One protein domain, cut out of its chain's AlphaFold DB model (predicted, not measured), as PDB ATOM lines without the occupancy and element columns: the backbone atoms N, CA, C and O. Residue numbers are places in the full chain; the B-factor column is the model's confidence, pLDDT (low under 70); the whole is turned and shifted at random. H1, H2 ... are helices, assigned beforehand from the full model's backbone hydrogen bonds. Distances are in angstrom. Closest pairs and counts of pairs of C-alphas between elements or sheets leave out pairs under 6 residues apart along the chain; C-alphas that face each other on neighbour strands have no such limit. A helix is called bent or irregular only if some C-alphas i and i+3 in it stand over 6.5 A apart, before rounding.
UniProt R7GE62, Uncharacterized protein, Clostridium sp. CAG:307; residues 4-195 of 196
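Overview. This is residues 4 to 195 of the 196 residues of an uncharacterized protein of Clostridium sp. CAG:307 (UniProt R7GE62). Helix H2 runs through the middle, with H1, H3 and H7 beside it in an up-and-down bundle of four, each running against the one before it. Two bent helices pack on this core: H6 meets H2 with both arms, H8 meets it with H8a, and H8b packs on H6b. The printed part has 192 residues with eight named helices, H1 to H8 in order, and no named strand: all helix. It is compact, with a radius of gyration of the C-alphas of 17.1 A, and spans 59 by 39 by 26 A.

Arrangement. H1, residues 4 to 26, touches H7, residues 139 to 158, opposite ways at a shallow tilt of 16 degrees; their closest C-alphas, Phe 5 and Ala 157, are 4.8 A apart. The hub, H2, residues 37 to 56, forms a hairpin with H1 (closest C-alphas Glu 20 and Ile 41, 6.9 A). H2 with residues 49 to 56 alone touches H3, residues 64 to 73 (Gln 49 and Ile 70, 6.0 A). H4, residues 79 to 84, touches H2 about perpendicular, at 80 degrees (Leu 46 and Ile 79, 5.6 A). H5, residues 93 to 96, is close to H3 but not clearly touching (Leu 67 and Trp 93, 7.0 A). H6, residues 103 to 134, and H8, residues 164 to 193, were each assigned as one helix by hydrogen bonds but are bent: C-alphas 116 and 119 are 7.4 A apart, 174 and 177 7.3 A. H6b, residues 119 to 134, touches H2 with residues 120 to 124 alone (Ser 43 and Ile 121, 5.0 A) and H8b, residues 177 to 193 (Ala 129 and Lys 183, 4.8 A). H6a, residues 103 to 116, touches H2 at a shallow tilt of 16 degrees (Leu 50 and Ser 114, 6.9 A). H8a, residues 164 to 174, touches H2 at a steep tilt of 46 degrees (Ile 51 and Ile 170, 6.8 A). Every O i to N i+4 pair is within hydrogen-bond range in these helices and arms, but H5 is too short for one.

Along the chain. H1 begins at C-alpha 4 (287.392, 235.632, 231.191) and is 33.5 A long. H2 is 29.0 A long and H7 28.4 A. H8b, 25.3 A, ends at C-alpha 193 (249.409, 235.830, 268.356).

Size, cuts and confidence. The C-alphas farthest apart, Ala 99 and Lys 195, are 59.7 A apart. The printed part has no cut and no long link. Mean pLDDT of the printed part is 91.3; residues 191 to 195 are under 70.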
ATOM      1  N   ASN A   4     287.743 235.186 229.841       83.56
ATOM      2  CA  ASN A   4     287.392 235.632 231.191       83.56
ATOM      3  C   ASN A   4     285.880 235.892 231.336       83.56
ATOM      4  O   ASN A   4     285.261 235.366 232.254       83.56
ATOM      5  N   PHE A   5     285.249 236.600 230.389       88.31
ATOM      6  CA  PHE A   5     283.805 236.876 230.443       88.31
ATOM      7  C   PHE A   5     282.970 235.590 230.523       88.31
ATOM      8  O   PHE A   5     282.088 235.472 231.368       88.31
ATOM      9  N   GLN A   6     283.257 234.601 229.667       91.19
ATOM     10  CA  GLN A   6     282.483 233.355 229.627       91.19
ATOM     11  C   GLN A   6     282.635 232.532 230.913       91.19
ATOM     12  O   GLN A   6     281.666 231.929 231.377       91.19
ATOM     13  N   GLU A   7     283.840 232.500 231.481       93.81
ATOM     14  CA  GLU A   7     284.123 231.814 232.743       93.81
ATOM     15  C   GLU A   7     283.349 232.461 233.896       93.81
ATOM     16  O   GLU A   7     282.578 231.786 234.576       93.81
ATOM     17  N   LYS A   8     283.466 233.786 234.052       94.81
ATOM     18  CA  LYS A   8     282.762 234.537 235.101       94.81
ATOM     19  C   LYS A   8     281.245 234.464 234.955       94.81
ATOM     20  O   LYS A   8     280.555 234.290 235.953       94.81
ATOM     21  N   PHE A   9     280.731 234.525 233.727       95.75
ATOM     22  CA  PHE A   9     279.305 234.341 233.465       95.75
ATOM     23  C   PHE A   9     278.834 232.944 233.884       95.75
ATOM     24  O   PHE A   9     277.801 232.817 234.528       95.75
ATOM     25  N   THR A  10     279.612 231.900 233.580       96.50
ATOM     26  CA  THR A  10     279.264 230.517 233.944       96.50
ATOM     27  C   THR A  10     279.206 230.331 235.461       96.50
ATOM     28  O   THR A  10     278.272 229.705 235.959       96.50
ATOM     29  N   GLU A  11     280.170 230.885 236.202       97.00
ATOM     30  CA  GLU A  11     280.137 230.841 237.669       97.00
ATOM     31  C   GLU A  11     278.954 231.642 238.228       97.00
ATOM     32  O   GLU A  11     278.219 231.132 239.070       97.00
ATOM     33  N   ALA A  12     278.687 232.839 237.693       97.44
ATOM     34  CA  ALA A  12     277.511 233.615 238.078       97.44
ATOM     35  C   ALA A  12     276.203 232.843 237.830       97.44
ATOM     36  O   ALA A  12     275.347 232.801 238.711       97.44
ATOM     37  N   SER A  13     276.058 232.162 236.689       97.62
ATOM     38  CA  SER A  13     274.881 231.332 236.407       97.62
ATOM     39  C   SER A  13     274.689 230.217 237.436       97.62
ATOM     40  O   SER A  13     273.558 229.947 237.828       97.62
ATOM     41  N   ARG A  14     275.769 229.587 237.918       97.75
ATOM     42  CA  ARG A  14     275.667 228.556 238.966       97.75
ATOM     43  C   ARG A  14     275.152 229.130 240.280       97.75
ATOM     44  O   ARG A  14     274.287 228.517 240.897       97.75
ATOM     45  N   ILE A  15     275.653 230.297 240.691       98.06
ATOM     46  CA  ILE A  15     275.184 230.954 241.919       98.06
ATOM     47  C   ILE A  15     273.728 231.403 241.774       98.06
ATOM     48  O   ILE A  15     272.935 231.197 242.689       98.06
ATOM     49  N   TYR A  16     273.356 231.962 240.621       98.25
ATOM     50  CA  TYR A  16     271.975 232.346 240.324       98.25
ATOM     51  C   TYR A  16     271.017 231.152 240.458       98.25
ATOM     52  O   TYR A  16     270.046 231.236 241.205       98.25
ATOM     53  N   LEU A  17     271.339 230.016 239.826       97.56
ATOM     54  CA  LEU A  17     270.520 228.801 239.906       97.56
ATOM     55  C   LEU A  17     270.449 228.243 241.334       97.56
ATOM     56  O   LEU A  17     269.387 227.812 241.775       97.56
ATOM     57  N   ALA A  18     271.553 228.295 242.086       97.69
ATOM     58  CA  ALA A  18     271.555 227.882 243.488       97.69
ATOM     59  C   ALA A  18     270.622 228.758 244.342       97.69
ATOM     60  O   ALA A  18     269.891 228.237 245.179       97.69
ATOM     61  N   LEU A  19     270.600 230.076 244.114       97.88
ATOM     62  CA  LEU A  19     269.659 230.974 244.789       97.88
ATOM     63  C   LEU A  19     268.210 230.698 244.386       97.88
ATOM     64  O   LEU A  19     267.327 230.746 245.235       97.88
ATOM     65  N   GLU A  20     267.952 230.370 243.123       97.19
ATOM     66  CA  GLU A  20     266.623 229.967 242.666       97.19
ATOM     67  C   GLU A  20     266.146 228.675 243.357       97.19
ATOM     68  O   GLU A  20     264.990 228.566 243.770       97.19
ATOM     69  N   ASP A  21     267.048 227.718 243.579       96.94
ATOM     70  CA  ASP A  21     266.760 226.507 244.350       96.94
ATOM     71  C   ASP A  21     266.465 226.801 245.828       96.94
ATOM     72  O   ASP A  21     265.584 226.163 246.415       96.94
ATOM     73  N   GLU A  22     267.110 227.810 246.422       96.69
ATOM     74  CA  GLU A  22     266.738 228.310 247.751       96.69
ATOM     75  C   GLU A  22     265.303 228.865 247.751       96.69
ATOM     76  O   GLU A  22     264.548 228.602 248.691       96.69
ATOM     77  N   ILE A  23     264.876 229.558 246.681       96.25
ATOM     78  CA  ILE A  23     263.475 229.993 246.525       96.25
ATOM     79  C   ILE A  23     262.547 228.785 246.516       96.25
ATOM     80  O   ILE A  23     261.578 228.750 247.273       96.25
ATOM     81  N   ARG A  24     262.857 227.758 245.723       95.38
ATOM     82  CA  ARG A  24     262.062 226.521 245.685       95.38
ATOM     83  C   ARG A  24     262.002 225.828 247.049       95.38
ATOM     84  O   ARG A  24     260.960 225.273 247.401       95.38
ATOM     85  N   GLU A  25     263.082 225.860 247.832       94.56
ATOM     86  CA  GLU A  25     263.088 225.326 249.199       94.56
ATOM     87  C   GLU A  25     262.142 226.118 250.115       94.56
ATOM     88  O   GLU A  25     261.389 225.498 250.869       94.56
ATOM     89  N   MET A  26     262.115 227.455 250.022       93.75
ATOM     90  CA  MET A  26     261.226 228.302 250.835       93.75
ATOM     91  C   MET A  26     259.748 227.902 250.693       93.75
ATOM     92  O   MET A  26     259.026 227.852 251.689       93.75
ATOM     93  N   TYR A  27     259.310 227.520 249.490       92.94
ATOM     94  CA  TYR A  27     257.929 227.083 249.226       92.94
ATOM     95  C   TYR A  27     257.552 225.745 249.870       92.94
ATOM     96  O   TYR A  27     256.373 225.407 249.943       92.94
ATOM     97  N   ARG A  28     258.518 224.989 250.405       89.31
ATOM     98  CA  ARG A  28     258.220 223.820 251.250       89.31
ATOM     99  C   ARG A  28     257.721 224.220 252.638       89.31
ATOM    100  O   ARG A  28     257.121 223.395 253.322       89.31
ATOM    101  N   PHE A  29     257.984 225.459 253.057       86.19
ATOM    102  CA  PHE A  29     257.598 226.000 254.361       86.19
ATOM    103  C   PHE A  29     256.379 226.929 254.293       86.19
ATOM    104  O   PHE A  29     255.786 227.209 255.333       86.19
ATOM    105  N   ASP A  30     255.985 227.376 253.098       80.38
ATOM    106  CA  ASP A  30     254.792 228.197 252.883       80.38
ATOM    107  C   ASP A  30     253.658 227.371 252.259       80.38
ATOM    108  O   ASP A  30     253.544 227.244 251.040       80.38
ATOM    109  N   THR A  31     252.807 226.774 253.097       71.75
ATOM    110  CA  THR A  31     251.702 225.917 252.630       71.75
ATOM    111  C   THR A  31     250.515 226.699 252.057       71.75
ATOM    112  O   THR A  31     249.596 226.085 251.519       71.75
ATOM    113  N   ASN A  32     250.496 228.032 252.184       80.69
ATOM    114  CA  ASN A  32     249.489 228.898 251.566       80.69
ATOM    115  C   ASN A  32     250.131 230.231 251.141       80.69
ATOM    116  O   ASN A  32     249.891 231.272 251.770       80.69
ATOM    117  N   PRO A  33     250.971 230.199 250.095       80.81
ATOM    118  CA  PRO A  33     251.855 231.304 249.801       80.81
ATOM    119  C   PRO A  33     251.096 232.491 249.219       80.81
ATOM    120  O   PRO A  33     250.298 232.367 248.291       80.81
ATOM    121  N   ARG A  34     251.374 233.680 249.767       83.62
ATOM    122  CA  ARG A  34     250.763 234.945 249.313       83.62
ATOM    123  C   ARG A  34     251.206 235.344 247.906       83.62
ATOM    124  O   ARG A  34     250.498 236.090 247.238       83.62
ATOM    125  N   ILE A  35     252.371 234.864 247.485       91.38
ATOM    126  CA  ILE A  35     252.896 235.003 246.129       91.38
ATOM    127  C   ILE A  35     253.156 233.613 245.559       91.38
ATOM    128  O   ILE A  35     253.647 232.739 246.270       91.38
ATOM    129  N   LYS A  36     252.824 233.370 244.290       94.12
ATOM    130  CA  LYS A  36     253.096 232.071 243.656       94.12
ATOM    131  C   LYS A  36     254.592 231.911 243.395       94.12
ATOM    132  O   LYS A  36     255.286 232.911 243.244       94.12
ATOM    133  N   LEU A  37     255.066 230.666 243.318       95.00
ATOM    134  CA  LEU A  37     256.481 230.362 243.068       95.00
ATOM    135  C   LEU A  37     257.003 231.087 241.824       95.00
ATOM    136  O   LEU A  37     258.010 231.782 241.910       95.00
ATOM    137  N   ASP A  38     256.272 231.007 240.715       95.62
ATOM    138  CA  ASP A  38     256.652 231.673 239.465       95.62
ATOM    139  C   ASP A  38     256.761 233.198 239.646       95.62
ATOM    140  O   ASP A  38     257.710 233.821 239.179       95.62
ATOM    141  N   ASP A  39     255.838 233.810 240.395       96.00
ATOM    142  CA  ASP A  39     255.884 235.246 240.689       96.00
ATOM    143  C   ASP A  39     257.068 235.613 241.597       96.00
ATOM    144  O   ASP A  39     257.639 236.698 241.455       96.00
ATOM    145  N   ALA A  40     257.462 234.728 242.520       96.56
ATOM    146  CA  ALA A  40     258.638 234.916 243.366       96.56
ATOM    147  C   ALA A  40     259.942 234.836 242.566       96.56
ATOM    148  O   ALA A  40     260.804 235.690 242.764       96.56
ATOM    149  N   ILE A  41     260.064 233.881 241.638       97.38
ATOM    150  CA  ILE A  41     261.237 233.766 240.757       97.38
ATOM    151  C   ILE A  41     261.330 234.995 239.843       97.38
ATOM    152  O   ILE A  41     262.369 235.646 239.791       97.38
ATOM    153  N   LYS A  42     260.217 235.425 239.237       97.81
ATOM    154  CA  LYS A  42     260.172 236.674 238.454       97.81
ATOM    155  C   LYS A  42     260.562 237.900 239.278       97.81
ATOM    156  O   LYS A  42     261.261 238.787 238.809       97.81
ATOM    157  N   SER A  43     260.113 237.972 240.528       97.75
ATOM    158  CA  SER A  43     260.477 239.067 241.436       97.75
ATOM    159  C   SER A  43     261.959 239.036 241.829       97.75
ATOM    160  O   SER A  43     262.563 240.093 242.020       97.75
ATOM    161  N   PHE A  44     262.542 237.840 241.942       98.00
ATOM    162  CA  PHE A  44     263.969 237.641 242.164       98.00
ATOM    163  C   PHE A  44     264.795 238.100 240.957       98.00
ATOM    164  O   PHE A  44     265.763 238.835 241.149       98.00
ATOM    165  N   ASP A  45     264.360 237.792 239.733       98.38
ATOM    166  CA  ASP A  45     264.990 238.288 238.503       98.38
ATOM    167  C   ASP A  45     265.060 239.813 238.467       98.38
ATOM    168  O   ASP A  45     266.122 240.382 238.204       98.38
ATOM    169  N   LEU A  46     263.955 240.488 238.796       98.31
ATOM    170  CA  LEU A  46     263.925 241.949 238.864       98.31
ATOM    171  C   LEU A  46     264.892 242.502 239.918       98.31
ATOM    172  O   LEU A  46     265.522 243.535 239.693       98.31
ATOM    173  N   LEU A  47     265.033 241.825 241.062       98.31
ATOM    174  CA  LEU A  47     265.977 242.225 242.105       98.31
ATOM    175  C   LEU A  47     267.432 242.063 241.641       98.31
ATOM    176  O   LEU A  47     268.225 242.987 241.823       98.31
ATOM    177  N   VAL A  48     267.779 240.931 241.017       98.31
ATOM    178  CA  VAL A  48     269.121 240.683 240.458       98.31
ATOM    179  C   VAL A  48     269.465 241.742 239.409       98.31
ATOM    180  O   VAL A  48     270.515 242.381 239.505       98.31
ATOM    181  N   GLN A  49     268.560 241.986 238.456       98.19
ATOM    182  CA  GLN A  49     268.755 242.984 237.402       98.19
ATOM    183  C   GLN A  49     268.916 244.389 237.982       98.19
ATOM    184  O   GLN A  49     269.831 245.105 237.584       98.19
ATOM    185  N   LEU A  50     268.096 244.780 238.964       97.75
ATOM    186  CA  LEU A  50     268.222 246.087 239.611       97.75
ATOM    187  C   LEU A  50     269.567 246.245 240.337       97.75
ATOM    188  O   LEU A  50     270.170 247.317 240.267       97.75
ATOM    189  N   ILE A  51     270.054 245.204 241.020       97.44
ATOM    190  CA  ILE A  51     271.372 245.228 241.673       97.44
ATOM    191  C   ILE A  51     272.474 245.442 240.630       97.44
ATOM    192  O   ILE A  51     273.320 246.312 240.824       97.44
ATOM    193  N   PHE A  52     272.453 244.705 239.518       97.00
ATOM    194  CA  PHE A  52     273.486 244.827 238.486       97.00
ATOM    195  C   PHE A  52     273.418 246.161 237.739       97.00
ATOM    196  O   PHE A  52     274.453 246.778 237.519       97.00
ATOM    197  N   LEU A  53     272.223 246.674 237.448       96.38
ATOM    198  CA  LEU A  53     272.055 248.013 236.874       96.38
ATOM    199  C   LEU A  53     272.631 249.111 237.791       96.38
ATOM    200  O   LEU A  53     273.253 250.057 237.316       96.38
ATOM    201  N   ASN A  54     272.497 248.973 239.117       95.50
ATOM    202  CA  ASN A  54     273.167 249.884 240.056       95.50
ATOM    203  C   ASN A  54     274.700 249.748 240.014       95.50
ATOM    204  O   ASN A  54     275.392 250.740 240.236       95.50
ATOM    205  N   LEU A  55     275.236 248.556 239.728       94.69
ATOM    206  CA  LEU A  55     276.681 248.344 239.585       94.69
ATOM    207  C   LEU A  55     277.237 248.987 238.314       94.69
ATOM    208  O   LEU A  55     278.285 249.622 238.393       94.69
ATOM    209  N   CYS A  56     276.517 248.918 237.189       93.06
ATOM    210  CA  CYS A  56     276.930 249.583 235.946       93.06
ATOM    211  C   CYS A  56     277.088 251.108 236.109       93.06
ATOM    212  O   CYS A  56     277.790 251.759 235.343       93.06
ATOM    213  N   ALA A  57     276.427 251.718 237.100       90.31
ATOM    214  CA  ALA A  57     276.556 253.151 237.360       90.31
ATOM    215  C   ALA A  57     277.875 253.545 238.052       90.31
ATOM    216  O   ALA A  57     278.190 254.736 238.100       90.31
ATOM    217  N   LEU A  58     278.628 252.597 238.627       90.12
ATOM    218  CA  LEU A  58     279.747 252.906 239.527       90.12
ATOM    219  C   LEU A  58     280.929 253.577 238.826       90.12
ATOM    220  O   LEU A  58     281.568 254.458 239.403       90.12
ATOM    221  N   ASP A  59     281.237 253.176 237.595       86.94
ATOM    222  CA  ASP A  59     282.310 253.780 236.803       86.94
ATOM    223  C   ASP A  59     281.810 254.833 235.804       86.94
ATOM    224  O   ASP A  59     282.614 255.399 235.064       86.94
ATOM    225  N   ASN A  60     280.511 255.157 235.848       83.00
ATOM    226  CA  ASN A  60     279.815 256.045 234.913       83.00
ATOM    227  C   ASN A  60     279.920 255.608 233.440       83.00
ATOM    228  O   ASN A  60     279.734 256.446 232.552       83.00
ATOM    229  N   ASN A  61     280.206 254.331 233.174       87.81
ATOM    230  CA  ASN A  61     280.358 253.793 231.832       87.81
ATOM    231  C   ASN A  61     279.618 252.457 231.682       87.81
ATOM    232  O   ASN A  61     280.203 251.383 231.747       87.81
ATOM    233  N   VAL A  62     278.324 252.549 231.392       91.12
ATOM    234  CA  VAL A  62     277.440 251.409 231.158       91.12
ATOM    235  C   VAL A  62     277.733 250.816 229.781       91.12
ATOM    236  O   VAL A  62     277.333 251.365 228.744       91.12
ATOM    237  N   SER A  63     278.430 249.686 229.772       90.88
ATOM    238  CA  SER A  63     278.853 248.986 228.561       90.88
ATOM    239  C   SER A  63     277.797 248.001 228.045       90.88
ATOM    240  O   SER A  63     276.984 247.456 228.790       90.88
ATOM    241  N   GLU A  64     277.823 247.714 226.741       90.44
ATOM    242  CA  GLU A  64     276.922 246.714 226.149       90.44
ATOM    243  C   GLU A  64     277.167 245.296 226.687       90.44
ATOM    244  O   GLU A  64     276.226 244.505 226.780       90.44
ATOM    245  N   ASP A  65     278.408 244.965 227.058       91.06
ATOM    246  CA  ASP A  65     278.752 243.653 227.613       91.06
ATOM    247  C   ASP A  65     278.160 243.459 229.019       91.06
ATOM    248  O   ASP A  65     277.631 242.380 229.301       91.06
ATOM    249  N   GLU A  66     278.130 244.502 229.859       93.81
ATOM    250  CA  GLU A  66     277.430 244.479 231.152       93.81
ATOM    251  C   GLU A  66     275.926 244.267 230.972       93.81
ATOM    252  O   GLU A  66     275.339 243.373 231.583       93.81
ATOM    253  N   LEU A  67     275.298 245.042 230.084       94.69
ATOM    254  CA  LEU A  67     273.863 244.923 229.806       94.69
ATOM    255  C   LEU A  67     273.511 243.538 229.246       94.69
ATOM    256  O   LEU A  67     272.506 242.931 229.620       94.69
ATOM    257  N   LYS A  68     274.374 242.989 228.390       93.50
ATOM    258  CA  LYS A  68     274.237 241.631 227.860       93.50
ATOM    259  C   LYS A  68     274.442 240.564 228.930       93.50
ATOM    260  O   LYS A  68     273.787 239.525 228.853       93.50
ATOM    261  N   PHE A  69     275.335 240.785 229.894       95.44
ATOM    262  CA  PHE A  69     275.502 239.902 231.048       95.44
ATOM    263  C   PHE A  69     274.197 239.842 231.842       95.44
ATOM    264  O   PHE A  69     273.689 238.749 232.081       95.44
ATOM    265  N   ILE A  70     273.631 241.006 232.180       96.12
ATOM    266  CA  ILE A  70     272.369 241.130 232.923       96.12
ATOM    267  C   ILE A  70     271.259 240.365 232.202       96.12
ATOM    268  O   ILE A  70     270.700 239.419 232.752       96.12
ATOM    269  N   LYS A  71     271.020 240.712 230.932       94.12
ATOM    270  CA  LYS A  71     269.938 240.143 230.122       94.12
ATOM    271  C   LYS A  71     270.029 238.625 229.944       94.12
ATOM    272  O   LYS A  71     269.020 237.968 229.730       94.12
ATOM    273  N   LYS A  72     271.239 238.062 229.951       95.38
ATOM    274  CA  LYS A  72     271.437 236.617 229.784       95.38
ATOM    275  C   LYS A  72     271.343 235.832 231.086       95.38
ATOM    276  O   LYS A  72     271.125 234.626 231.013       95.38
ATOM    277  N   LEU A  73     271.626 236.461 232.226       96.69
ATOM    278  CA  LEU A  73     271.688 235.760 233.504       96.69
ATOM    279  C   LEU A  73     270.287 235.418 234.022       96.69
ATOM    280  O   LEU A  73     270.078 234.304 234.487       96.69
ATOM    281  N   THR A  74     269.359 236.371 233.941       94.38
ATOM    282  CA  THR A  74     267.963 236.219 234.375       94.38
ATOM    283  C   THR A  74     267.083 235.797 233.206       94.38
ATOM    284  O   THR A  74     267.264 236.307 232.100       94.38
ATOM    285  N   VAL A  75     266.146 234.874 233.427       90.81
ATOM    286  CA  VAL A  75     265.440 234.182 232.329       90.81
ATOM    287  C   VAL A  75     263.915 234.246 232.401       90.81
ATOM    288  O   VAL A  75     263.266 234.042 231.377       90.81
ATOM    289  N   GLU A  76     263.336 234.549 233.563       95.62
ATOM    290  CA  GLU A  76     261.889 234.474 233.799       95.62
ATOM    291  C   GLU A  76     261.177 235.825 233.668       95.62
ATOM    292  O   GLU A  76     259.997 235.871 233.307       95.62
ATOM    293  N   GLU A  77     261.862 236.929 233.973       96.38
ATOM    294  CA  GLU A  77     261.335 238.286 233.804       96.38
ATOM    295  C   GLU A  77     262.436 239.238 233.336       96.38
ATOM    296  O   GLU A  77     263.509 239.278 233.930       96.38
ATOM    297  N   ASP A  78     262.168 240.054 232.318       96.88
ATOM    298  CA  ASP A  78     263.063 241.134 231.882       96.88
ATOM    299  C   ASP A  78     262.575 242.461 232.483       96.88
ATOM    300  O   ASP A  78     261.401 242.826 232.363       96.88
ATOM    301  N   ILE A  79     263.460 243.192 233.166       96.94
ATOM    302  CA  ILE A  79     263.074 244.419 233.871       96.94
ATOM    303  C   ILE A  79     262.589 245.517 232.923       96.94
ATOM    304  O   ILE A  79     261.720 246.300 233.312       96.94
ATOM    305  N   LEU A  80     263.106 245.576 231.689       95.56
ATOM    306  CA  LEU A  80     262.633 246.534 230.697       95.56
ATOM    307  C   LEU A  80     261.262 246.132 230.170       95.56
ATOM    308  O   LEU A  80     260.389 246.992 230.063       95.56
ATOM    309  N   ASP A  81     261.033 244.845 229.906       95.62
ATOM    310  CA  ASP A  81     259.703 244.366 229.512       95.62
ATOM    311  C   ASP A  81     258.672 244.659 230.611       95.62
ATOM    312  O   ASP A  81     257.624 245.244 230.325       95.62
ATOM    313  N   PHE A  82     259.023 244.389 231.873       95.94
ATOM    314  CA  PHE A  82     258.178 244.658 233.036       95.94
ATOM    315  C   PHE A  82     257.787 246.143 233.169       95.94
ATOM    316  O   PHE A  82     256.609 246.469 233.328       95.94
ATOM    317  N   ILE A  83     258.740 247.081 233.081       94.25
ATOM    318  CA  ILE A  83     258.420 248.524 233.176       94.25
ATOM    319  C   ILE A  83     257.721 249.065 231.918       94.25
ATOM    320  O   ILE A  83     257.072 250.115 231.976       94.25
ATOM    321  N   ASN A  84     257.857 248.377 230.782       94.81
ATOM    322  CA  ASN A  84     257.248 248.759 229.512       94.81
ATOM    323  C   ASN A  84     255.803 248.268 229.358       94.81
ATOM    324  O   ASN A  84     255.110 248.784 228.482       94.81
ATOM    325  N   GLU A  85     255.319 247.332 230.185       91.31
ATOM    326  CA  GLU A  85     253.972 246.735 230.064       91.31
ATOM    327  C   GLU A  85     252.847 247.771 229.904       91.31
ATOM    328  O   GLU A  85     251.849 247.521 229.228       91.31
ATOM    329  N   LYS A  86     253.001 248.944 230.528       81.19
ATOM    330  CA  LYS A  86     251.987 250.010 230.560       81.19
ATOM    331  C   LYS A  86     252.362 251.246 229.741       81.19
ATOM    332  O   LYS A  86     251.713 252.281 229.887       81.19
ATOM    333  N   LYS A  87     253.408 251.167 228.915       85.06
ATOM    334  CA  LYS A  87     253.924 252.301 228.138       85.06
ATOM    335  C   LYS A  87     253.602 252.187 226.655       85.06
ATOM    336  O   LYS A  87     253.654 251.104 226.078       85.06
ATOM    337  N   SER A  88     253.328 253.337 226.040       79.56
ATOM    338  CA  SER A  88     253.278 253.481 224.582       79.56
ATOM    339  C   SER A  88     254.682 253.469 223.975       79.56
ATOM    340  O   SER A  88     254.923 252.737 223.019       79.56
ATOM    341  N   ASP A  89     255.607 254.218 224.578       86.88
ATOM    342  CA  ASP A  89     256.999 254.308 224.140       86.88
ATOM    343  C   ASP A  89     257.856 253.367 224.986       86.88
ATOM    344  O   ASP A  89     258.045 253.572 226.191       86.88
ATOM    345  N   LYS A  90     258.328 252.290 224.354       91.44
ATOM    346  CA  LYS A  90     259.099 251.239 225.020       91.44
ATOM    347  C   LYS A  90     260.573 251.615 225.110       91.44
ATOM    348  O   LYS A  90     261.152 252.096 224.141       91.44
ATOM    349  N   ILE A  91     261.163 251.351 226.273       91.94
ATOM    350  CA  ILE A  91     262.603 251.472 226.511       91.94
ATOM    351  C   ILE A  91     263.278 250.156 226.119       91.94
ATOM    352  O   ILE A  91     262.885 249.097 226.602       91.94
ATOM    353  N   GLU A  92     264.310 250.214 225.288       92.38
ATOM    354  CA  GLU A  92     265.110 249.060 224.881       92.38
ATOM    355  C   GLU A  92     266.475 249.032 225.580       92.38
ATOM    356  O   GLU A  92     267.045 250.065 225.923       92.38
ATOM    357  N   TRP A  93     267.054 247.837 225.723       92.69
ATOM    358  CA  TRP A  93     268.384 247.647 226.322       92.69
ATOM    359  C   TRP A  93     269.491 248.429 225.608       92.69
ATOM    360  O   TRP A  93     270.430 248.896 226.242       92.69
ATOM    361  N   SER A  94     269.380 248.604 224.290       89.56
ATOM    362  CA  SER A  94     270.320 249.405 223.502       89.56
ATOM    363  C   SER A  94     270.337 250.871 223.943       89.56
ATOM    364  O   SER A  94     271.385 251.510 223.891       89.56
ATOM    365  N   GLN A  95     269.207 251.397 224.424       91.06
ATOM    366  CA  GLN A  95     269.022 252.809 224.753       91.06
ATOM    367  C   GLN A  95     269.586 253.199 226.119       91.06
ATOM    368  O   GLN A  95     269.668 254.389 226.398       91.06
ATOM    369  N   ILE A  96     269.969 252.238 226.965       92.19
ATOM    370  CA  ILE A  96     270.412 252.515 228.341       92.19
ATOM    371  C   ILE A  96     271.932 252.430 228.531       92.19
ATOM    372  O   ILE A  96     272.416 252.539 229.654       92.19
ATOM    373  N   SER A  97     272.691 252.235 227.450       91.12
ATOM    374  CA  SER A  97     274.155 252.280 227.479       91.12
ATOM    375  C   SER A  97     274.678 253.716 227.559       91.12
ATOM    376  O   SER A  97     273.984 254.675 227.207       91.12
ATOM    377  N   SER A  98     275.948 253.872 227.935       84.12
ATOM    378  CA  SER A  98     276.615 255.182 227.955       84.12
ATOM    379  C   SER A  98     276.798 255.818 226.574       84.12
ATOM    380  O   SER A  98     277.124 256.998 226.484       84.12
ATOM    381  N   ALA A  99     276.551 255.074 225.490       74.38
ATOM    382  CA  ALA A  99     276.463 255.650 224.150       74.38
ATOM    383  C   ALA A  99     275.205 256.523 223.967       74.38
ATOM    384  O   ALA A  99     275.186 257.381 223.088       74.38
ATOM    385  N   ASN A 100     274.172 256.305 224.787       83.69
ATOM    386  CA  ASN A 100     272.858 256.934 224.650       83.69
ATOM    387  C   ASN A 100     272.461 257.785 225.862       83.69
ATOM    388  O   ASN A 100     271.786 258.798 225.686       83.69
ATOM    389  N   LEU A 101     272.884 257.406 227.072       89.94
ATOM    390  CA  LEU A 101     272.589 258.134 228.306       89.94
ATOM    391  C   LEU A 101     273.869 258.656 228.956       89.94
ATOM    392  O   LEU A 101     274.835 257.917 229.155       89.94
ATOM    393  N   ASN A 102     273.851 259.924 229.360       90.44
ATOM    394  CA  ASN A 102     274.855 260.443 230.282       90.44
ATOM    395  C   ASN A 102     274.590 259.944 231.720       90.44
ATOM    396  O   ASN A 102     273.555 259.347 232.021       90.44
ATOM    397  N   SER A 103     275.525 260.205 232.635       88.56
ATOM    398  CA  SER A 103     275.451 259.701 234.012       88.56
ATOM    399  C   SER A 103     274.250 260.215 234.811       88.56
ATOM    400  O   SER A 103     273.800 259.525 235.720       88.56
ATOM    401  N   GLU A 104     273.738 261.412 234.516       91.50
ATOM    402  CA  GLU A 104     272.544 261.965 235.169       91.50
ATOM    403  C   GLU A 104     271.285 261.262 234.652       91.50
ATOM    404  O   GLU A 104     270.530 260.696 235.436       91.50
ATOM    405  N   GLN A 105     271.147 261.157 233.330       93.50
ATOM    406  CA  GLN A 105     270.040 260.450 232.683       93.50
ATOM    407  C   GLN A 105     269.977 258.973 233.091       93.50
ATOM    408  O   GLN A 105     268.892 258.426 233.278       93.50
ATOM    409  N   TYR A 106     271.131 258.320 233.263       93.88
ATOM    410  CA  TYR A 106     271.176 256.942 233.748       93.88
ATOM    411  C   TYR A 106     270.699 256.825 235.202       93.88
ATOM    412  O   TYR A 106     269.998 255.875 235.541       93.88
ATOM    413  N   ARG A 107     271.021 257.793 236.071       92.31
ATOM    414  CA  ARG A 107     270.516 257.807 237.457       92.31
ATOM    415  C   ARG A 107     269.007 258.008 237.506       92.31
ATOM    416  O   ARG A 107     268.345 257.276 238.239       92.31
ATOM    417  N   ASP A 108     268.475 258.929 236.707       93.69
ATOM    418  CA  ASP A 108     267.028 259.148 236.598       93.69
ATOM    419  C   ASP A 108     266.322 257.880 236.099       93.69
ATOM    420  O   ASP A 108     265.282 257.472 236.624       93.69
ATOM    421  N   PHE A 109     266.931 257.197 235.125       94.19
ATOM    422  CA  PHE A 109     266.476 255.893 234.661       94.19
ATOM    423  C   PHE A 109     266.490 254.844 235.786       94.19
ATOM    424  O   PHE A 109     265.483 254.166 235.990       94.19
ATOM    425  N   LEU A 110     267.576 254.728 236.559       94.75
ATOM    426  CA  LEU A 110     267.656 253.792 237.688       94.75
ATOM    427  C   LEU A 110     266.604 254.077 238.762       94.75
ATOM    428  O   LEU A 110     266.006 253.141 239.297       94.75
ATOM    429  N   GLU A 111     266.362 255.348 239.084       95.19
ATOM    430  CA  GLU A 111     265.324 255.736 240.038       95.19
ATOM    431  C   GLU A 111     263.936 255.343 239.525       95.19
ATOM    432  O   GLU A 111     263.151 254.721 240.248       95.19
ATOM    433  N   TYR A 112     263.658 255.629 238.251       94.38
ATOM    434  CA  TYR A 112     262.419 255.229 237.598       94.38
ATOM    435  C   TYR A 112     262.204 253.705 237.652       94.38
ATOM    436  O   TYR A 112     261.147 253.242 238.094       94.38
ATOM    437  N   VAL A 113     263.214 252.923 237.258       94.81
ATOM    438  CA  VAL A 113     263.179 251.453 237.266       94.81
ATOM    439  C   VAL A 113     262.967 250.918 238.681       94.81
ATOM    440  O   VAL A 113     262.090 250.080 238.903       94.81
ATOM    441  N   SER A 114     263.727 251.435 239.651       95.00
ATOM    442  CA  SER A 114     263.620 251.055 241.061       95.00
ATOM    443  C   SER A 114     262.204 251.278 241.589       95.00
ATOM    444  O   SER A 114     261.640 250.405 242.250       95.00
ATOM    445  N   ASN A 115     261.598 252.424 241.274       94.81
ATOM    446  CA  ASN A 115     260.239 252.749 241.702       94.81
ATOM    447  C   ASN A 115     259.199 251.836 241.040       94.81
ATOM    448  O   ASN A 115     258.331 251.299 241.736       94.81
ATOM    449  N   ALA A 116     259.314 251.602 239.731       94.25
ATOM    450  CA  ALA A 116     258.387 250.758 238.980       94.25
ATOM    451  C   ALA A 116     258.421 249.287 239.441       94.25
ATOM    452  O   ALA A 116     257.367 248.681 239.637       94.25
ATOM    453  N   ALA A 117     259.612 248.726 239.679       95.69
ATOM    454  CA  ALA A 117     259.796 247.338 240.121       95.69
ATOM    455  C   ALA A 117     259.600 247.127 241.633       95.69
ATOM    456  O   ALA A 117     259.482 245.984 242.089       95.69
ATOM    457  N   SER A 118     259.526 248.210 242.416       94.56
ATOM    458  CA  SER A 118     259.560 248.164 243.882       94.56
ATOM    459  C   SER A 118     258.524 247.221 244.494       94.56
ATOM    460  O   SER A 118     258.862 246.451 245.388       94.56
ATOM    461  N   LEU A 119     257.270 247.242 244.036       93.06
ATOM    462  CA  LEU A 119     256.202 246.410 244.605       93.06
ATOM    463  C   LEU A 119     256.464 244.912 244.404       93.06
ATOM    464  O   LEU A 119     256.281 244.124 245.336       93.06
ATOM    465  N   LYS A 120     256.928 244.527 243.212       94.69
ATOM    466  CA  LYS A 120     257.200 243.130 242.860       94.69
ATOM    467  C   LYS A 120     258.425 242.616 243.622       94.69
ATOM    468  O   LYS A 120     258.323 241.636 244.356       94.69
ATOM    469  N   ILE A 121     259.520 243.382 243.613       96.38
ATOM    470  CA  ILE A 121     260.726 243.095 244.409       96.38
ATOM    471  C   ILE A 121     260.397 242.992 245.907       96.38
ATOM    472  O   ILE A 121     260.781 242.031 246.573       96.38
ATOM    473  N   ASN A 122     259.639 243.947 246.454       94.19
ATOM    474  CA  ASN A 122     259.270 243.943 247.870       94.19
ATOM    475  C   ASN A 122     258.445 242.714 248.255       94.19
ATOM    476  O   ASN A 122     258.589 242.231 249.374       94.19
ATOM    477  N   SER A 123     257.613 242.198 247.350       92.62
ATOM    478  CA  SER A 123     256.819 240.995 247.606       92.62
ATOM    479  C   SER A 123     257.712 239.765 247.802       92.62
ATOM    480  O   SER A 123     257.492 238.988 248.731       92.62
ATOM    481  N   PHE A 124     258.783 239.639 247.013       95.50
ATOM    482  CA  PHE A 124     259.804 238.609 247.222       95.50
ATOM    483  C   PHE A 124     260.559 238.786 248.545       95.50
ATOM    484  O   PHE A 124     260.694 237.839 249.320       95.50
ATOM    485  N   ILE A 125     260.988 240.011 248.863       95.38
ATOM    486  CA  ILE A 125     261.668 240.296 250.138       95.38
ATOM    487  C   ILE A 125     260.750 239.977 251.331       95.38
ATOM    488  O   ILE A 125     261.217 239.485 252.359       95.38
ATOM    489  N   MET A 126     259.443 240.227 251.199       92.44
ATOM    490  CA  MET A 126     258.439 239.873 252.204       92.44
ATOM    491  C   MET A 126     258.321 238.364 252.408       92.44
ATOM    492  O   MET A 126     258.254 237.951 253.564       92.44
ATOM    493  N   LEU A 127     258.321 237.563 251.336       92.81
ATOM    494  CA  LEU A 127     258.354 236.099 251.431       92.81
ATOM    495  C   LEU A 127     259.601 235.632 252.194       92.81
ATOM    496  O   LEU A 127     259.500 234.889 253.162       92.81
ATOM    497  N   LEU A 128     260.781 236.120 251.812       94.06
ATOM    498  CA  LEU A 128     262.033 235.724 252.462       94.06
ATOM    499  C   LEU A 128     262.027 236.093 253.958       94.06
ATOM    500  O   LEU A 128     262.366 235.282 254.820       94.06
ATOM    501  N   ALA A 129     261.564 237.303 254.287       92.94
ATOM    502  CA  ALA A 129     261.443 237.770 255.666       92.94
ATOM    503  C   ALA A 129     260.409 236.994 256.495       92.94
ATOM    504  O   ALA A 129     260.642 236.778 257.687       92.94
ATOM    505  N   SER A 130     259.282 236.582 255.904       90.06
ATOM    506  CA  SER A 130     258.268 235.801 256.618       90.06
ATOM    507  C   SER A 130     258.773 234.392 256.923       90.06
ATOM    508  O   SER A 130     258.652 233.942 258.063       90.06
ATOM    509  N   ILE A 131     259.412 233.722 255.960       91.12
ATOM    510  CA  ILE A 131     259.948 232.368 256.152       91.12
ATOM    511  C   ILE A 131     261.060 232.358 257.199       91.12
ATOM    512  O   ILE A 131     261.039 231.520 258.101       91.12
ATOM    513  N   ASP A 132     261.978 233.322 257.167       92.06
ATOM    514  CA  ASP A 132     263.017 233.439 258.198       92.06
ATOM    515  C   ASP A 132     262.461 233.771 259.593       92.06
ATOM    516  O   ASP A 132     263.097 233.460 260.599       92.06
ATOM    517  N   ALA A 133     261.301 234.428 259.695       88.00
ATOM    518  CA  ALA A 133     260.650 234.701 260.983       88.00
ATOM    519  C   ALA A 133     259.865 233.485 261.521       88.00
ATOM    520  O   ALA A 133     259.710 233.295 262.738       88.00
ATOM    521  N   LEU A 134     259.338 232.655 260.620       86.06
ATOM    522  CA  LEU A 134     258.530 231.485 260.960       86.06
ATOM    523  C   LEU A 134     259.375 230.226 261.180       86.06
ATOM    524  O   LEU A 134     258.994 229.376 261.987       86.06
ATOM    525  N   THR A 135     260.535 230.132 260.535       85.50
ATOM    526  CA  THR A 135     261.429 228.970 260.593       85.50
ATOM    527  C   THR A 135     262.715 229.266 261.380       85.50
ATOM    528  O   THR A 135     262.934 230.371 261.864       85.50
ATOM    529  N   LYS A 136     263.578 228.253 261.550       84.56
ATOM    530  CA  LYS A 136     264.957 228.417 262.064       84.56
ATOM    531  C   LYS A 136     265.988 228.585 260.937       84.56
ATOM    532  O   LYS A 136     267.183 228.418 261.178       84.56
ATOM    533  N   LYS A 137     265.531 228.796 259.700       88.06
ATOM    534  CA  LYS A 137     266.404 228.993 258.541       88.06
ATOM    535  C   LYS A 137     266.956 230.420 258.555       88.06
ATOM    536  O   LYS A 137     266.419 231.300 259.225       88.06
ATOM    537  N   ASP A 138     268.065 230.606 257.851       91.25
ATOM    538  CA  ASP A 138     268.696 231.910 257.648       91.25
ATOM    539  C   ASP A 138     268.884 232.133 256.145       91.25
ATOM    540  O   ASP A 138     269.994 232.072 255.606       91.25
ATOM    541  N   TYR A 139     267.759 232.303 255.448       94.19
ATOM    542  CA  TYR A 139     267.752 232.603 254.023       94.19
ATOM    543  C   TYR A 139     268.390 233.964 253.758       94.19
ATOM    544  O   TYR A 139     269.097 234.101 252.763       94.19
ATOM    545  N   LEU A 140     268.258 234.947 254.661       94.31
ATOM    546  CA  LEU A 140     268.980 236.215 254.520       94.31
ATOM    547  C   LEU A 140     270.480 235.990 254.340       94.31
ATOM    548  O   LEU A 140     271.070 236.594 253.444       94.31
ATOM    549  N   TYR A 141     271.105 235.167 255.186       93.69
ATOM    550  CA  TYR A 141     272.533 234.897 255.063       93.69
ATOM    551  C   TYR A 141     272.871 234.273 253.705       93.69
ATOM    552  O   TYR A 141     273.775 234.763 253.028       93.69
ATOM    553  N   ARG A 142     272.113 233.256 253.272       95.69
ATOM    554  CA  ARG A 142     272.336 232.562 251.991       95.69
ATOM    555  C   ARG A 142     272.189 233.496 250.794       95.69
ATOM    556  O   ARG A 142     273.104 233.590 249.981       95.69
ATOM    557  N   PHE A 143     271.099 234.260 250.737       97.12
ATOM    558  CA  PHE A 143     270.874 235.242 249.677       97.12
ATOM    559  C   PHE A 143     271.908 236.361 249.709       97.12
ATOM    560  O   PHE A 143     272.398 236.763 248.661       97.12
ATOM    561  N   LYS A 144     272.309 236.843 250.891       95.50
ATOM    562  CA  LYS A 144     273.361 237.859 250.999       95.50
ATOM    563  C   LYS A 144     274.695 237.355 250.439       95.50
ATOM    564  O   LYS A 144     275.342 238.105 249.712       95.50
ATOM    565  N   GLN A 145     275.105 236.129 250.774       95.31
ATOM    566  CA  GLN A 145     276.340 235.550 250.233       95.31
ATOM    567  C   GLN A 145     276.228 235.326 248.726       95.31
ATOM    568  O   GLN A 145     277.079 235.807 247.987       95.31
ATOM    569  N   GLY A 146     275.136 234.717 248.256       97.19
ATOM    570  CA  GLY A 146     274.940 234.485 246.827       97.19
ATOM    571  C   GLY A 146     274.879 235.782 246.016       97.19
ATOM    572  O   GLY A 146     275.509 235.869 244.969       97.19
ATOM    573  N   PHE A 147     274.217 236.836 246.510       97.56
ATOM    574  CA  PHE A 147     274.250 238.148 245.855       97.56
ATOM    575  C   PHE A 147     275.654 238.755 245.845       97.56
ATOM    576  O   PHE A 147     276.062 239.329 244.837       97.56
ATOM    577  N   LYS A 148     276.418 238.627 246.934       95.62
ATOM    578  CA  LYS A 148     277.805 239.103 246.971       95.62
ATOM    579  C   LYS A 148     278.677 238.360 245.957       95.62
ATOM    580  O   LYS A 148     279.402 238.991 245.201       95.62
ATOM    581  N   GLU A 149     278.565 237.041 245.875       95.62
ATOM    582  CA  GLU A 149     279.305 236.245 244.892       95.62
ATOM    583  C   GLU A 149     278.890 236.584 243.453       95.62
ATOM    584  O   GLU A 149     279.751 236.861 242.617       95.62
ATOM    585  N   LEU A 150     277.582 236.668 243.178       96.31
ATOM    586  CA  LEU A 150     277.037 237.076 241.877       96.31
ATOM    587  C   LEU A 150     277.595 238.418 241.410       96.31
ATOM    588  O   LEU A 150     278.072 238.543 240.283       96.31
ATOM    589  N   THR A 151     277.532 239.420 242.283       95.31
ATOM    590  CA  THR A 151     277.996 240.777 241.978       95.31
ATOM    591  C   THR A 151     279.507 240.829 241.780       95.31
ATOM    592  O   THR A 151     279.968 241.508 240.868       95.31
ATOM    593  N   MET A 152     280.285 240.052 242.538       92.88
ATOM    594  CA  MET A 152     281.733 239.961 242.336       92.88
ATOM    595  C   MET A 152     282.105 239.288 241.011       92.88
ATOM    596  O   MET A 152     283.043 239.741 240.348       92.88
ATOM    597  N   PHE A 153     281.378 238.249 240.582       95.00
ATOM    598  CA  PHE A 153     281.582 237.652 239.256       95.00
ATOM    599  C   PHE A 153     281.191 238.610 238.131       95.00
ATOM    600  O   PHE A 153     281.925 238.703 237.148       95.00
ATOM    601  N   PHE A 154     280.092 239.351 238.292       94.38
ATOM    602  CA  PHE A 154     279.690 240.404 237.359       94.38
ATOM    603  C   PHE A 154     280.764 241.495 237.240       94.38
ATOM    604  O   PHE A 154     281.203 241.799 236.133       94.38
ATOM    605  N   VAL A 155     281.250 242.031 238.365       92.38
ATOM    606  CA  VAL A 155     282.322 243.038 238.381       92.38
ATOM    607  C   VAL A 155     283.578 242.491 237.710       92.38
ATOM    608  O   VAL A 155     284.071 243.100 236.772       92.38
ATOM    609  N   SER A 156     284.041 241.301 238.103       90.69
ATOM    610  CA  SER A 156     285.269 240.693 237.559       90.69
ATOM    611  C   SER A 156     285.180 240.340 236.068       90.69
ATOM    612  O   SER A 156     286.203 240.094 235.426       90.69
ATOM    613  N   ALA A 157     283.968 240.234 235.517       90.44
ATOM    614  CA  ALA A 157     283.755 240.013 234.090       90.44
ATOM    615  C   ALA A 157     283.931 241.297 233.265       90.44
ATOM    616  O   ALA A 157     284.242 241.200 232.077       90.44
ATOM    617  N   ASN A 158     283.733 242.465 233.888       86.25
ATOM    618  CA  ASN A 158     283.617 243.762 233.216       86.25
ATOM    619  C   ASN A 158     284.659 244.798 233.683       86.25
ATOM    620  O   ASN A 158     284.882 245.794 233.001       86.25
ATOM    621  N   SER A 159     285.326 244.575 234.820       84.31
ATOM    622  CA  SER A 159     286.264 245.514 235.434       84.31
ATOM    623  C   SER A 159     287.326 244.799 236.272       84.31
ATOM    624  O   SER A 159     287.045 243.801 236.934       84.31
ATOM    625  N   ASP A 160     288.539 245.357 236.297       82.88
ATOM    626  CA  ASP A 160     289.632 244.921 237.183       82.88
ATOM    627  C   ASP A 160     289.623 245.653 238.542       82.88
ATOM    628  O   ASP A 160     290.505 245.450 239.380       82.88
ATOM    629  N   LYS A 161     288.657 246.555 238.763       85.94
ATOM    630  CA  LYS A 161     288.543 247.339 239.999       85.94
ATOM    631  C   LYS A 161     287.909 246.518 241.120       85.94
ATOM    632  O   LYS A 161     286.978 245.747 240.903       85.94
ATOM    633  N   ASP A 162     288.377 246.755 242.342       87.38
ATOM    634  CA  ASP A 162     287.752 246.211 243.544       87.38
ATOM    635  C   ASP A 162     286.554 247.081 243.957       87.38
ATOM    636  O   ASP A 162     286.737 248.210 244.408       87.38
ATOM    637  N   TYR A 163     285.343 246.540 243.795       90.25
ATOM    638  CA  TYR A 163     284.075 247.175 244.176       90.25
ATOM    639  C   TYR A 163     283.412 246.524 245.400       90.25
ATOM    640  O   TYR A 163     282.204 246.650 245.598       90.25
ATOM    641  N   ASN A 164     284.165 245.796 246.237       90.44
ATOM    642  CA  ASN A 164     283.599 245.087 247.391       90.44
ATOM    643  C   ASN A 164     282.776 245.995 248.323       90.44
ATOM    644  O   ASN A 164     281.726 245.584 248.826       90.44
ATOM    645  N   TYR A 165     283.249 247.220 248.566       92.69
ATOM    646  CA  TYR A 165     282.562 248.172 249.436       92.69
ATOM    647  C   TYR A 165     281.255 248.669 248.805       92.69
ATOM    648  O   TYR A 165     280.209 248.677 249.457       92.69
ATOM    649  N   GLU A 166     281.295 249.046 247.530       93.81
ATOM    650  CA  GLU A 166     280.155 249.534 246.756       93.81
ATOM    651  C   GLU A 166     279.083 248.454 246.599       93.81
ATOM    652  O   GLU A 166     277.894 248.741 246.761       93.81
ATOM    653  N   VAL A 167     279.497 247.202 246.377       93.31
ATOM    654  CA  VAL A 167     278.616 246.028 246.385       93.31
ATOM    655  C   VAL A 167     277.868 245.938 247.712       93.31
ATOM    656  O   VAL A 167     276.637 245.868 247.723       93.31
ATOM    657  N   ASP A 168     278.574 246.001 248.845       93.50
ATOM    658  CA  ASP A 168     277.932 245.936 250.159       93.50
ATOM    659  C   ASP A 168     276.956 247.118 250.370       93.50
ATOM    660  O   ASP A 168     275.879 246.931 250.945       93.50
ATOM    661  N   GLN A 169     277.266 248.324 249.875       94.62
ATOM    662  CA  GLN A 169     276.358 249.481 249.938       94.62
ATOM    663  C   GLN A 169     275.092 249.287 249.093       94.62
ATOM    664  O   GLN A 169     273.982 249.532 249.583       94.62
ATOM    665  N   ILE A 170     275.235 248.810 247.854       94.38
ATOM    666  CA  ILE A 170     274.109 248.540 246.953       94.38
ATOM    667  C   ILE A 170     273.200 247.479 247.569       94.38
ATOM    668  O   ILE A 170     272.007 247.736 247.724       94.38
ATOM    669  N   LEU A 171     273.754 246.347 248.018       94.31
ATOM    670  CA  LEU A 171     272.978 245.277 248.657       94.31
ATOM    671  C   LEU A 171     272.275 245.752 249.933       94.31
ATOM    672  O   LEU A 171     271.138 245.355 250.206       94.31
ATOM    673  N   ASN A 172     272.920 246.623 250.716       92.94
ATOM    674  CA  ASN A 172     272.283 247.205 251.891       92.94
ATOM    675  C   ASN A 172     271.044 248.024 251.516       92.94
ATOM    676  O   ASN A 172     269.982 247.833 252.116       92.94
ATOM    677  N   LYS A 173     271.170 248.893 250.506       91.44
ATOM    678  CA  LYS A 173     270.109 249.801 250.053       91.44
ATOM    679  C   LYS A 173     268.954 249.077 249.356       91.44
ATOM    680  O   LYS A 173     267.802 249.376 249.661       91.44
ATOM    681  N   THR A 174     269.240 248.156 248.437       91.19
ATOM    682  CA  THR A 174     268.218 247.510 247.592       91.19
ATOM    683  C   THR A 174     267.519 246.345 248.284       91.19
ATOM    684  O   THR A 174     266.344 246.098 248.020       91.19
ATOM    685  N   PHE A 175     268.209 245.646 249.193       92.94
ATOM    686  CA  PHE A 175     267.726 244.388 249.760       92.94
ATOM    687  C   PHE A 175     267.711 244.373 251.295       92.94
ATOM    688  O   PHE A 175     266.648 244.228 251.909       92.94
ATOM    689  N   ILE A 176     268.868 244.540 251.946       92.44
ATOM    690  CA  ILE A 176     269.031 244.185 253.369       92.44
ATOM    691  C   ILE A 176     268.227 245.105 254.293       92.44
ATOM    692  O   ILE A 176     267.606 244.616 255.242       92.44
ATOM    693  N   TYR A 177     268.211 246.421 254.052       90.00
ATOM    694  CA  TYR A 177     267.430 247.332 254.895       90.00
ATOM    695  C   TYR A 177     265.942 247.007 254.836       90.00
ATOM    696  O   TYR A 177     265.298 246.884 255.880       90.00
ATOM    697  N   LYS A 178     265.413 246.775 253.629       91.19
ATOM    698  CA  LYS A 178     264.005 246.428 253.449       91.19
ATOM    699  C   LYS A 178     263.662 245.100 254.120       91.19
ATOM    700  O   LYS A 178     262.668 245.028 254.843       91.19
ATOM    701  N   TYR A 179     264.512 244.088 253.943       94.00
ATOM    702  CA  TYR A 179     264.368 242.800 254.616       94.00
ATOM    703  C   TYR A 179     264.303 242.956 256.143       94.00
ATOM    704  O   TYR A 179     263.385 242.438 256.779       94.00
ATOM    705  N   ARG A 180     265.240 243.700 256.751       90.38
ATOM    706  CA  ARG A 180     265.313 243.871 258.215       90.38
ATOM    707  C   ARG A 180     264.066 244.546 258.781       90.38
ATOM    708  O   ARG A 180     263.557 244.111 259.819       90.38
ATOM    709  N   SER A 181     263.557 245.568 258.092       88.44
ATOM    710  CA  SER A 181     262.306 246.230 258.470       88.44
ATOM    711  C   SER A 181     261.133 245.247 258.459       88.44
ATOM    712  O   SER A 181     260.372 245.187 259.422       88.44
ATOM    713  N   LEU A 182     261.019 244.421 257.415       88.50
ATOM    714  CA  LEU A 182     259.936 243.442 257.278       88.50
ATOM    715  C   LEU A 182     260.041 242.294 258.291       88.50
ATOM    716  O   LEU A 182     259.045 241.953 258.929       88.50
ATOM    717  N   LYS A 183     261.241 241.740 258.512       88.00
ATOM    718  CA  LYS A 183     261.462 240.662 259.494       88.00
ATOM    719  C   LYS A 183     261.054 241.087 260.902       88.00
ATOM    720  O   LYS A 183     260.452 240.300 261.631       88.00
ATOM    721  N   THR A 184     261.357 242.332 261.270       86.62
ATOM    722  CA  THR A 184     260.952 242.905 262.563       86.62
ATOM    723  C   THR A 184     259.433 242.889 262.713       86.62
ATOM    724  O   THR A 184     258.931 242.373 263.708       86.62
ATOM    725  N   ILE A 185     258.705 243.361 261.696       87.19
ATOM    726  CA  ILE A 185     257.235 243.386 261.690       87.19
ATOM    727  C   ILE A 185     256.661 241.971 261.851       87.19
ATOM    728  O   ILE A 185     255.809 241.748 262.710       87.19
ATOM    729  N   PHE A 186     257.157 240.995 261.083       85.56
ATOM    730  CA  PHE A 186     256.678 239.611 261.178       85.56
ATOM    731  C   PHE A 186     256.993 238.960 262.529       85.56
ATOM    732  O   PHE A 186     256.163 238.238 263.082       85.56
ATOM    733  N   SER A 187     258.166 239.248 263.095       83.00
ATOM    734  CA  SER A 187     258.557 238.732 264.412       83.00
ATOM    735  C   SER A 187     257.680 239.305 265.531       83.00
ATOM    736  O   SER A 187     257.344 238.592 266.474       83.00
ATOM    737  N   MET A 188     257.274 240.575 265.425       84.25
ATOM    738  CA  MET A 188     256.346 241.204 266.371       84.25
ATOM    739  C   MET A 188     254.940 240.605 266.269       84.25
ATOM    740  O   MET A 188     254.381 240.228 267.296       84.25
ATOM    741  N   ALA A 189     254.408 240.438 265.053       77.62
ATOM    742  CA  ALA A 189     253.084 239.848 264.832       77.62
ATOM    743  C   ALA A 189     252.969 238.431 265.425       77.62
ATOM    744  O   ALA A 189     252.015 238.129 266.139       77.62
ATOM    745  N   LYS A 190     253.998 237.594 265.233       71.19
ATOM    746  CA  LYS A 190     254.073 236.252 265.834       71.19
ATOM    747  C   LYS A 190     254.006 236.287 267.366       71.19
ATOM    748  O   LYS A 190     253.357 235.449 267.980       71.19
ATOM    749  N   ASN A 191     254.671 237.256 267.995       69.38
ATOM    750  CA  ASN A 191     254.679 237.386 269.453       69.38
ATOM    751  C   ASN A 191     253.339 237.884 270.020       69.38
ATOM    752  O   ASN A 191     253.054 237.629 271.190       69.38
ATOM    753  N   GLU A 192     252.532 238.599 269.231       63.97
ATOM    754  CA  GLU A 192     251.181 239.019 269.623       63.97
ATOM    755  C   GLU A 192     250.162 237.879 269.514       63.97
ATOM    756  O   GLU A 192     249.315 237.753 270.396       63.97
ATOM    757  N   GLU A 193     250.270 237.016 268.499       61.19
ATOM    758  CA  GLU A 193     249.409 235.830 268.356       61.19
ATOM    759  C   GLU A 193     249.603 234.817 269.491       61.19
ATOM    760  O   GLU A 193     248.636 234.224 269.946       61.19
ATOM    761  N   VAL A 194     250.826 234.662 270.012       60.16
ATOM    762  CA  VAL A 194     251.121 233.752 271.142       60.16
ATOM    763  C   VAL A 194     250.584 234.277 272.485       60.16
ATOM    764  O   VAL A 194     250.488 233.525 273.453       60.16
ATOM    765  N   LYS A 195     250.249 235.570 272.576       51.56
ATOM    766  CA  LYS A 195     249.728 236.202 273.801       51.56
ATOM    767  C   LYS A 195     248.198 236.258 273.868       51.56
ATOM    768  O   LYS A 195     247.681 236.700 274.895       51.56
TER     769      LYS A 195